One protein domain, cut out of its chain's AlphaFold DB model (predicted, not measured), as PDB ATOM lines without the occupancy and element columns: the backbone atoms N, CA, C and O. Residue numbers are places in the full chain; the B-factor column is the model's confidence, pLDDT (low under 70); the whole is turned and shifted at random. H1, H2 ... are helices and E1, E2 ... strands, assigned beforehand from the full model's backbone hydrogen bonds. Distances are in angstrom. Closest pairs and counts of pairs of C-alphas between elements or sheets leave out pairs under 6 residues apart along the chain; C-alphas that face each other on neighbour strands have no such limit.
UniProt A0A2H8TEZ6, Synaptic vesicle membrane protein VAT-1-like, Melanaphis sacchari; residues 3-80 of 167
ATOM      1  N   LYS A   3    -281.279-375.118-141.175       93.88
ATOM      2  CA  LYS A   3    -282.202-374.011-140.879       93.88
ATOM      3  C   LYS A   3    -283.594-374.569-140.607       93.88
ATOM      4  O   LYS A   3    -284.127-375.299-141.436       93.88
ATOM      5  N   TYR A   4    -284.183-374.197-139.477       91.50
ATOM      6  CA  TYR A   4    -285.582-374.462-139.159       91.50
ATOM      7  C   TYR A   4    -286.352-373.143-139.161       91.50
ATOM      8  O   TYR A   4    -285.979-372.204-138.455       91.50
ATOM      9  N   ILE A   5    -287.420-373.069-139.959       92.81
ATOM     10  CA  ILE A   5    -288.255-371.873-140.099       92.81
ATOM     11  C   ILE A   5    -289.684-372.228-139.717       92.81
ATOM     12  O   ILE A   5    -290.342-373.004-140.407       92.81
ATOM     13  N   LEU A   6    -290.177-371.625-138.641       90.75
ATOM     14  CA  LEU A   6    -291.579-371.700-138.261       90.75
ATOM     15  C   LEU A   6    -292.361-370.599-138.982       90.75
ATOM     16  O   LEU A   6    -292.138-369.414-138.730       90.75
ATOM     17  N   PHE A   7    -293.298-370.983-139.850       90.94
ATOM     18  CA  PHE A   7    -294.180-370.058-140.563       90.94
ATOM     19  C   PHE A   7    -295.648-370.481-140.394       90.94
ATOM     20  O   PHE A   7    -296.227-371.206-141.195       90.94
ATOM     21  N   GLY A   8    -296.262-370.027-139.302       83.50
ATOM     22  CA  GLY A   8    -297.651-370.348-138.959       83.50
ATOM     23  C   GLY A   8    -297.802-371.479-137.939       83.50
ATOM     24  O   GLY A   8    -296.831-372.066-137.469       83.50
ATOM     25  N   SER A   9    -299.053-371.741-137.564       69.56
ATOM     26  CA  SER A   9    -299.445-372.637-136.469       69.56
ATOM     27  C   SER A   9    -300.353-373.780-136.936       69.56
ATOM     28  O   SER A   9    -301.141-374.304-136.154       69.56
ATOM     29  N   SER A  10    -300.250-374.209-138.197       63.97
ATOM     30  CA  SER A  10    -301.151-375.212-138.793       63.97
ATOM     31  C   SER A  10    -301.146-376.576-138.083       63.97
ATOM     32  O   SER A  10    -302.075-377.360-138.261       63.97
ATOM     33  N   ASN A  11    -300.135-376.862-137.254       55.41
ATOM     34  CA  ASN A  11    -300.088-378.053-136.398       55.41
ATOM     35  C   ASN A  11    -300.846-377.905-135.062       55.41
ATOM     36  O   ASN A  11    -301.113-378.915-134.426       55.41
ATOM     37  N   ILE A  12    -301.212-376.686-134.643       52.88
ATOM     38  CA  ILE A  12    -302.011-376.413-133.429       52.88
ATOM     39  C   ILE A  12    -303.519-376.459-133.731       52.88
ATOM     40  O   ILE A  12    -304.329-376.644-132.827       52.88
ATOM     41  N   VAL A  13    -303.912-376.354-135.003       50.91
ATOM     42  CA  VAL A  13    -305.301-376.544-135.441       50.91
ATOM     43  C   VAL A  13    -305.583-378.044-135.543       50.91
ATOM     44  O   VAL A  13    -305.594-378.635-136.621       50.91
ATOM     45  N   THR A  14    -305.748-378.693-134.395       49.25
ATOM     46  CA  THR A  14    -306.389-380.008-134.310       49.25
ATOM     47  C   THR A  14    -307.888-379.798-134.504       49.25
ATOM     48  O   THR A  14    -308.444-378.909-133.867       49.25
ATOM     49  N   GLY A  15    -308.509-380.555-135.416       48.97
ATOM     50  CA  GLY A  15    -309.897-380.373-135.869       48.97
ATOM     51  C   GLY A  15    -310.947-380.216-134.762       48.97
ATOM     52  O   GLY A  15    -310.670-380.478-133.593       48.97
ATOM     53  N   GLU A  16    -312.151-379.811-135.179       57.22
ATOM     54  CA  GLU A  16    -313.290-379.228-134.433       57.22
ATOM     55  C   GLU A  16    -313.660-379.771-133.031       57.22
ATOM     56  O   GLU A  16    -314.550-379.216-132.397       57.22
ATOM     57  N   THR A  17    -313.029-380.810-132.479       52.06
ATOM     58  CA  THR A  17    -313.476-381.443-131.224       52.06
ATOM     59  C   THR A  17    -312.394-381.947-130.257       52.06
ATOM     60  O   THR A  17    -312.744-382.604-129.279       52.06
ATOM     61  N   LYS A  18    -311.093-381.651-130.415       51.91
ATOM     62  CA  LYS A  18    -310.076-382.153-129.453       51.91
ATOM     63  C   LYS A  18    -309.346-381.063-128.663       51.91
ATOM     64  O   LYS A  18    -308.291-380.584-129.042       51.91
ATOM     65  N   SER A  19    -309.968-380.759-127.518       58.69
ATOM     66  CA  SER A  19    -309.470-380.232-126.235       58.69
ATOM     67  C   SER A  19    -308.181-379.397-126.233       58.69
ATOM     68  O   SER A  19    -307.076-379.917-126.394       58.69
ATOM     69  N   PHE A  20    -308.325-378.125-125.849       61.28
ATOM     70  CA  PHE A  20    -307.253-377.214-125.424       61.28
ATOM     71  C   PHE A  20    -306.219-377.856-124.475       61.28
ATOM     72  O   PHE A  20    -305.054-377.462-124.480       61.28
ATOM     73  N   PHE A  21    -306.603-378.884-123.709       68.00
ATOM     74  CA  PHE A  21    -305.697-379.652-122.851       68.00
ATOM     75  C   PHE A  21    -304.612-380.406-123.641       68.00
ATOM     76  O   PHE A  21    -303.458-380.451-123.221       68.00
ATOM     77  N   SER A  22    -304.948-380.955-124.814       62.12
ATOM     78  CA  SER A  22    -303.977-381.624-125.690       62.12
ATOM     79  C   SER A  22    -302.993-380.627-126.302       62.12
ATOM     80  O   SER A  22    -301.805-380.927-126.434       62.12
ATOM     81  N   ALA A  23    -303.465-379.421-126.630       66.31
ATOM     82  CA  ALA A  23    -302.614-378.332-127.098       66.31
ATOM     83  C   ALA A  23    -301.666-377.843-125.987       66.31
ATOM     84  O   ALA A  23    -300.471-377.692-126.229       66.31
ATOM     85  N   ALA A  24    -302.162-377.683-124.753       66.69
ATOM     86  CA  ALA A  24    -301.350-377.296-123.598       66.69
ATOM     87  C   ALA A  24    -300.307-378.364-123.222       66.69
ATOM     88  O   ALA A  24    -299.145-378.029-123.000       66.69
ATOM     89  N   LYS A  25    -300.681-379.653-123.224       70.62
ATOM     90  CA  LYS A  25    -299.737-380.768-123.029       70.62
ATOM     91  C   LYS A  25    -298.649-380.765-124.101       70.62
ATOM     92  O   LYS A  25    -297.478-380.916-123.773       70.62
ATOM     93  N   SER A  26    -299.030-380.544-125.359       63.41
ATOM     94  CA  SER A  26    -298.073-380.448-126.465       63.41
ATOM     95  C   SER A  26    -297.142-379.247-126.300       63.41
ATOM     96  O   SER A  26    -295.954-379.378-126.561       63.41
ATOM     97  N   TRP A  27    -297.642-378.105-125.813       64.81
ATOM     98  CA  TRP A  27    -296.816-376.924-125.542       64.81
ATOM     99  C   TRP A  27    -295.825-377.153-124.395       64.81
ATOM    100  O   TRP A  27    -294.670-376.750-124.495       64.81
ATOM    101  N   TRP A  28    -296.241-377.870-123.349       68.31
ATOM    102  CA  TRP A  28    -295.366-378.257-122.240       68.31
ATOM    103  C   TRP A  28    -294.297-379.285-122.644       68.31
ATOM    104  O   TRP A  28    -293.243-379.366-122.021       68.31
ATOM    105  N   GLN A  29    -294.558-380.066-123.695       63.19
ATOM    106  CA  GLN A  29    -293.625-381.035-124.275       63.19
ATOM    107  C   GLN A  29    -292.735-380.450-125.380       63.19
ATOM    108  O   GLN A  29    -291.927-381.182-125.945       63.19
ATOM    109  N   VAL A  30    -292.862-379.160-125.718       68.12
ATOM    110  CA  VAL A  30    -291.911-378.528-126.638       68.12
ATOM    111  C   VAL A  30    -290.567-378.440-125.925       68.12
ATOM    112  O   VAL A  30    -290.402-377.659-124.986       68.12
ATOM    113  N   ASP A  31    -289.614-379.253-126.376       65.19
ATOM    114  CA  ASP A  31    -288.249-379.249-125.866       65.19
ATOM    115  C   ASP A  31    -287.680-377.825-125.856       65.19
ATOM    116  O   ASP A  31    -287.760-377.077-126.837       65.19
ATOM    117  N   LYS A  32    -287.078-377.441-124.727       75.94
ATOM    118  CA  LYS A  32    -286.380-376.161-124.612       75.94
ATOM    119  C   LYS A  32    -285.198-376.156-125.580       75.94
ATOM    120  O   LYS A  32    -284.258-376.934-125.437       75.94
ATOM    121  N   ILE A  33    -285.226-375.250-126.551       81.00
ATOM    122  CA  ILE A  33    -284.137-375.096-127.517       81.00
ATOM    123  C   ILE A  33    -283.003-374.308-126.851       81.00
ATOM    124  O   ILE A  33    -283.176-373.137-126.518       81.00
ATOM    125  N   SER A  34    -281.846-374.949-126.654       87.25
ATOM    126  CA  SER A  34    -280.644-374.313-126.093       87.25
ATOM    127  C   SER A  34    -279.878-373.529-127.170       87.25
ATOM    128  O   SER A  34    -279.446-374.136-128.154       87.25
ATOM    129  N   PRO A  35    -279.644-372.211-126.997       89.00
ATOM    130  CA  PRO A  35    -278.829-371.422-127.923       89.00
ATOM    131  C   PRO A  35    -277.399-371.953-128.085       89.00
ATOM    132  O   PRO A  35    -276.868-371.928-129.191       89.00
ATOM    133  N   LEU A  36    -276.801-372.493-127.016       91.81
ATOM    134  CA  LEU A  36    -275.452-373.067-127.067       91.81
ATOM    135  C   LEU A  36    -275.409-374.297-127.981       91.81
ATOM    136  O   LEU A  36    -274.531-374.420-128.822       91.81
ATOM    137  N   LYS A  37    -276.445-375.141-127.916       90.31
ATOM    138  CA  LYS A  37    -276.571-376.284-128.825       90.31
ATOM    139  C   LYS A  37    -276.748-375.852-130.283       90.31
ATOM    140  O   LYS A  37    -276.248-376.524-131.178       90.31
ATOM    141  N   LEU A  38    -277.468-374.755-130.541       92.69
ATOM    142  CA  LEU A  38    -277.583-374.204-131.897       92.69
ATOM    143  C   LEU A  38    -276.223-373.728-132.429       92.69
ATOM    144  O   LEU A  38    -275.946-373.927-133.611       92.69
ATOM    145  N   PHE A  39    -275.391-373.141-131.564       91.88
ATOM    146  CA  PHE A  39    -274.030-372.726-131.895       91.88
ATOM    147  C   PHE A  39    -273.129-373.932-132.201       91.88
ATOM    148  O   PHE A  39    -272.617-374.020-133.317       91.88
ATOM    149  N   ASP A  40    -273.025-374.890-131.276       94.62
ATOM    150  CA  ASP A  40    -272.170-376.079-131.423       94.62
ATOM    151  C   ASP A  40    -272.550-376.903-132.661       94.62
ATOM    152  O   ASP A  40    -271.697-377.300-133.455       94.62
ATOM    153  N   ASP A  41    -273.854-377.101-132.885       94.25
ATOM    154  CA  ASP A  41    -274.361-377.865-134.027       94.25
ATOM    155  C   ASP A  41    -274.399-377.039-135.335       94.25
ATOM    156  O   ASP A  41    -274.798-377.561-136.384       94.25
ATOM    157  N   SER A  42    -274.058-375.743-135.302       95.38
ATOM    158  CA  SER A  42    -274.169-374.819-136.443       95.38
ATOM    159  C   SER A  42    -275.563-374.839-137.108       95.38
ATOM    160  O   SER A  42    -275.715-375.052-138.324       95.38
ATOM    161  N   LYS A  43    -276.607-374.644-136.291       94.50
ATOM    162  CA  LYS A  43    -278.030-374.638-136.677       94.50
ATOM    163  C   LYS A  43    -278.677-373.272-136.434       94.50
ATOM    164  O   LYS A  43    -278.340-372.562-135.496       94.50
ATOM    165  N   THR A  44    -279.666-372.922-137.254       94.12
ATOM    166  CA  THR A  44    -280.442-371.677-137.125       94.12
ATOM    167  C   THR A  44    -281.923-371.974-136.903       94.12
ATOM    168  O   THR A  44    -282.509-372.777-137.630       94.12
ATOM    169  N   LEU A  45    -282.537-371.275-135.944       92.38
ATOM    170  CA  LEU A  45    -283.976-371.282-135.682       92.38
ATOM    171  C   LEU A  45    -284.569-369.906-136.020       92.38
ATOM    172  O   LEU A  45    -284.084-368.895-135.518       92.38
ATOM    173  N   MET A  46    -285.606-369.854-136.858       93.12
ATOM    174  CA  MET A  46    -286.261-368.607-137.274       93.12
ATOM    175  C   MET A  46    -287.784-368.710-137.172       93.12
ATOM    176  O   MET A  46    -288.368-369.757-137.443       93.12
ATOM    177  N   GLY A  47    -288.430-367.597-136.824       92.44
ATOM    178  CA  GLY A  47    -289.878-367.427-136.918       92.44
ATOM    179  C   GLY A  47    -290.223-366.412-138.004       92.44
ATOM    180  O   GLY A  47    -289.591-365.361-138.087       92.44
ATOM    181  N   PHE A  48    -291.226-366.708-138.825       93.94
ATOM    182  CA  PHE A  48    -291.664-365.827-139.903       93.94
ATOM    183  C   PHE A  48    -293.185-365.660-139.910       93.94
ATOM    184  O   PHE A  48    -293.941-366.631-139.910       93.94
ATOM    185  N   ASN A  49    -293.648-364.408-139.938       93.12
ATOM    186  CA  ASN A  49    -295.062-364.067-140.054       93.12
ATOM    187  C   ASN A  49    -295.235-362.879-141.007       93.12
ATOM    188  O   ASN A  49    -294.993-361.731-140.632       93.12
ATOM    189  N   LEU A  50    -295.692-363.165-142.231       93.75
ATOM    190  CA  LEU A  50    -295.853-362.164-143.286       93.75
ATOM    191  C   LEU A  50    -296.850-361.058-142.910       93.75
ATOM    192  O   LEU A  50    -296.596-359.890-143.183       93.75
ATOM    193  N   ARG A  51    -297.958-361.400-142.237       92.81
ATOM    194  CA  ARG A  51    -298.953-360.414-141.783       92.81
ATOM    195  C   ARG A  51    -298.321-359.414-140.820       92.81
ATOM    196  O   ARG A  51    -298.539-358.215-140.948       92.81
ATOM    197  N   ARG A  52    -297.530-359.902-139.860       93.38
ATOM    198  CA  ARG A  52    -296.848-359.038-138.891       93.38
ATOM    199  C   ARG A  52    -295.789-358.166-139.556       93.38
ATOM    200  O   ARG A  52    -295.702-356.986-139.232       93.38
ATOM    201  N   LEU A  53    -295.044-358.730-140.502       94.00
ATOM    202  CA  LEU A  53    -294.054-358.000-141.287       94.00
ATOM    203  C   LEU A  53    -294.699-356.829-142.053       94.00
ATOM    204  O   LEU A  53    -294.230-355.697-141.963       94.00
ATOM    205  N   LEU A  54    -295.827-357.088-142.723       93.38
ATOM    206  CA  LEU A  54    -296.576-356.091-143.490       93.38
ATOM    207  C   LEU A  54    -297.188-354.988-142.616       93.38
ATOM    208  O   LEU A  54    -296.970-353.813-142.881       93.38
ATOM    209  N   PHE A  55    -297.954-355.359-141.587       92.50
ATOM    210  CA  PHE A  55    -298.860-354.417-140.912       92.50
ATOM    211  C   PHE A  55    -298.381-353.935-139.540       92.50
ATOM    212  O   PHE A  55    -298.910-352.957-139.026       92.50
ATOM    213  N   HIS A  56    -297.395-354.600-138.929       94.19
ATOM    214  CA  HIS A  56    -296.902-354.243-137.591       94.19
ATOM    215  C   HIS A  56    -295.426-353.840-137.563       94.19
ATOM    216  O   HIS A  56    -294.985-353.257-136.579       94.19
ATOM    217  N   GLN A  57    -294.653-354.164-138.602       94.56
ATOM    218  CA  GLN A  57    -293.223-353.835-138.692       94.56
ATOM    219  C   GLN A  57    -292.917-352.809-139.792       94.56
ATOM    220  O   GLN A  57    -291.754-352.479-140.011       94.56
ATOM    221  N   ASN A  58    -293.951-352.301-140.473       94.19
ATOM    222  CA  ASN A  58    -293.842-351.296-141.530       94.19
ATOM    223  C   ASN A  58    -292.862-351.693-142.657       94.19
ATOM    224  O   ASN A  58    -292.139-350.856-143.185       94.19
ATOM    225  N   GLN A  59    -292.804-352.986-143.001       96.12
ATOM    226  CA  GLN A  59    -291.909-353.538-144.032       96.12
ATOM    227  C   GLN A  59    -292.641-353.778-145.366       96.12
ATOM    228  O   GLN A  59    -292.353-354.737-146.083       96.12
ATOM    229  N   SER A  60    -293.625-352.940-145.700       95.38
ATOM    230  CA  SER A  60    -294.420-353.072-146.929       95.38
ATOM    231  C   SER A  60    -293.569-352.940-148.194       95.38
ATOM    232  O   SER A  60    -293.716-353.761-149.094       95.38
ATOM    233  N   GLU A  61    -292.638-351.984-148.237       96.81
ATOM    234  CA  GLU A  61    -291.720-351.787-149.369       96.81
ATOM    235  C   GLU A  61    -290.817-353.008-149.585       96.81
ATOM    236  O   GLU A  61    -290.709-353.528-150.695       96.81
ATOM    237  N   TYR A  62    -290.231-353.532-148.504       96.62
ATOM    238  CA  TYR A  62    -289.434-354.756-148.555       96.62
ATOM    239  C   TYR A  62    -290.241-355.932-149.124       96.62
ATOM    240  O   TYR A  62    -289.764-356.643-150.009       96.62
ATOM    241  N   VAL A  63    -291.480-356.124-148.659       96.94
ATOM    242  CA  VAL A  63    -292.353-357.187-149.174       96.94
ATOM    243  C   VAL A  63    -292.745-356.938-150.634       96.94
ATOM    244  O   VAL A  63    -292.766-357.895-151.405       96.94
ATOM    245  N   GLY A  64    -292.990-355.687-151.034       97.44
ATOM    246  CA  GLY A  64    -293.257-355.300-152.424       97.44
ATOM    247  C   GLY A  64    -292.113-355.689-153.361       97.44
ATOM    248  O   GLY A  64    -292.327-356.407-154.333       97.44
ATOM    249  N   ASN A  65    -290.873-355.368-152.984       97.88
ATOM    250  CA  ASN A  65    -289.681-355.747-153.751       97.88
ATOM    251  C   ASN A  65    -289.522-357.271-153.902       97.88
ATOM    252  O   ASN A  65    -289.002-357.764-154.906       97.88
ATOM    253  N   ILE A  66    -289.934-358.050-152.896       97.38
ATOM    254  CA  ILE A  66    -289.958-359.517-152.988       97.38
ATOM    255  C   ILE A  66    -291.103-359.990-153.887       97.38
ATOM    256  O   ILE A  66    -290.907-360.907-154.685       97.38
ATOM    257  N   PHE A  67    -292.275-359.369-153.790       97.56
ATOM    258  CA  PHE A  67    -293.420-359.672-154.639       97.56
ATOM    259  C   PHE A  67    -293.093-359.465-156.122       97.56
ATOM    260  O   PHE A  67    -293.347-360.365-156.920       97.56
ATOM    261  N   ASP A  68    -292.424-358.371-156.483       98.31
ATOM    262  CA  ASP A  68    -292.016-358.100-157.867       98.31
ATOM    263  C   ASP A  68    -291.099-359.191-158.430       98.31
ATOM    264  O   ASP A  68    -291.260-359.627-159.574       98.31
ATOM    265  N   LYS A  69    -290.185-359.719-157.606       98.19
ATOM    266  CA  LYS A  69    -289.341-360.865-157.983       98.19
ATOM    267  C   LYS A  69    -290.175-362.121-158.226       98.19
ATOM    268  O   LYS A  69    -289.933-362.833-159.198       98.19
ATOM    269  N   VAL A  70    -291.164-362.395-157.371       97.94
ATOM    270  CA  VAL A  70    -292.081-363.534-157.545       97.94
ATOM    271  C   VAL A  70    -292.905-363.382-158.826       97.94
ATOM    272  O   VAL A  70    -293.050-364.351-159.568       97.94
ATOM    273  N   ILE A  71    -293.387-362.174-159.134       98.12
ATOM    274  CA  ILE A  71    -294.086-361.883-160.391       98.12
ATOM    275  C   ILE A  71    -293.168-362.080-161.598       98.12
ATOM    276  O   ILE A  71    -293.608-362.645-162.596       98.12
ATOM    277  N   GLY A  72    -291.895-361.687-161.509       98.38
ATOM    278  CA  GLY A  72    -290.893-361.998-162.534       98.38
ATOM    279  C   GLY A  72    -290.780-363.505-162.788       98.38
ATOM    280  O   GLY A  72    -290.902-363.953-163.924       98.38
ATOM    281  N   LEU A  73    -290.664-364.310-161.727       98.38
ATOM    282  CA  LEU A  73    -290.621-365.774-161.839       98.38
ATOM    283  C   LEU A  73    -291.911-366.378-162.417       98.38
ATOM    284  O   LEU A  73    -291.854-367.395-163.110       98.38
ATOM    285  N   TRP A  74    -293.069-365.782-162.126       98.06
ATOM    286  CA  TRP A  74    -294.347-366.193-162.706       98.06
ATOM    287  C   TRP A  74    -294.420-365.881-164.206       98.06
ATOM    288  O   TRP A  74    -294.786-366.759-164.985       98.06
ATOM    289  N   LYS A  75    -294.002-364.676-164.623       97.88
ATOM    290  CA  LYS A  75    -293.918-364.281-166.042       97.88
ATOM    291  C   LYS A  75    -292.961-365.182-166.830       97.88
ATOM    292  O   LYS A  75    -293.282-365.569-167.947       97.88
ATOM    293  N   ASP A  76    -291.849-365.583-166.215       97.94
ATOM    294  CA  ASP A  76    -290.889-366.551-166.770       97.94
ATOM    295  C   ASP A  76    -291.426-367.998-166.812       97.94
ATOM    296  O   ASP A  76    -290.733-368.910-167.264       97.94
ATOM    297  N   GLY A  77    -292.620-368.262-166.268       97.25
ATOM    298  CA  GLY A  77    -293.209-369.600-166.185       97.25
ATOM    299  C   GLY A  77    -292.552-370.541-165.165       97.25
ATOM    300  O   GLY A  77    -292.922-371.716-165.108       97.25
ATOM    301  N   LYS A  78    -291.613-370.046-164.342       98.00
ATOM    302  CA  LYS A  78    -290.890-370.812-163.304       98.00
ATOM    303  C   LYS A  78    -291.745-371.082-162.068       98.00
ATOM    304  O   LYS A  78    -291.530-372.069-161.370       98.00
ATOM    305  N   VAL A  79    -292.708-370.205-161.789       96.62
ATOM    306  CA  VAL A  79    -293.676-370.352-160.696       96.62
ATOM    307  C   VAL A  79    -295.077-370.385-161.288       96.62
ATOM    308  O   VAL A  79    -295.448-369.503-162.057       96.62
ATOM    309  N   LYS A  80    -295.876-371.386-160.909       96.44
ATOM    310  CA  LYS A  80    -297.282-371.505-161.313       96.44
ATOM    311  C   LYS A  80    -298.155-371.659-160.067       96.44
ATOM    312  O   LYS A  80    -297.919-372.591-159.297       96.44
TER     313      LYS A  80
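AT A GLANCE: This is residues 3 to 80 of the 167 residues of the protein "Synaptic vesicle membrane protein VAT-1-like" of Melanaphis sacchari (UniProt A0A2H8TEZ6). The chain makes a wide open loop, with an empty middle, that is closed by a short pair of parallel strands, E1 and E2; beyond this pair, away from the loop, run H3 and the longest helix, H4. The loop leaves E1 through a long stretch with no named element, residues 7 to 19, passes through H1 and H2 and comes back as E2; residues 36 to 41, of which 36 to 40 belong to H2, and residues 72 to 77, of which 72 to 75 belong to H4, stick out. The printed part has 78 residues with four named helices and two named strands, in the order E1, H1, H2, E2, H3, H4, and its class is mostly helix. It is extended, with a radius of gyration of the C-alphas of 18.0 A and spans of 46 by 41 by 28 A.

IN THESE COORDINATES: E1 is residues 3 to 6, 10.0 A from first to last C-alpha, and begins at C-alpha 3 at (-282.202, -374.011, -140.879). H1 is residues 20 to 28, 12.4 A long, and H2 is residues 35 to 40, 8.8 A long. E2 is residues 43 to 47, 13.9 A long, and begins at C-alpha 43 at (-278.030, -374.638, -136.677). H3 is residues 50 to 56, 9.8 A long. H4 is residues 60 to 75, 22.2 A long, and ends at C-alpha 75 at (-293.918, -364.281, -166.042).

HOW THE PARTS SIT: E1 and E2 are parallel neighbours, with 19 degrees between their directions. C-alphas 3 and 44, which face each other, are 4.8 A apart; N 4 and O 44, and N 46 and O 4, are within hydrogen-bond range, each at 2.9 A. E1, H1, H2 and E2 form a strand-helix-strand unit, two parallel neighbour strands with helices between them along the chain, and its crossover is right-handed. H1 and H2 are apart, and H1 and E2 are apart. The closest C-alphas of H2 and E2 are those of Leu 38 and Thr 44, 6.5 A apart. H3 and H4 only just touch, with 3 pairs of C-alphas within 8 A, and touch only at the corner by their link; H4 does so with residues 60 to 63 alone. Their closest C-alphas, those of Leu 54 and Ser 60, are 5.1 A apart. The two helices stand at a shallow tilt of 29 degrees and run opposite ways. H4 is apart from E1 and E2. Each O i to N i+4 pair is within hydrogen-bond range in H1, H2 and H3; in H4 it is 11 of 12.

THE WHOLE: The two farthest C-alphas, those of Phe 21 and Asp 76, are 48.2 A apart. The printed part has no cut. The link from E1 to H1, 13 residues, is long; that from H1 to H2 is short, and those from H2 to E2, E2 to H3 and H3 to H4 are tight. The mean pLDDT of the printed part is 84.2; residues 9 to 24 and 26 to 31 are under 70.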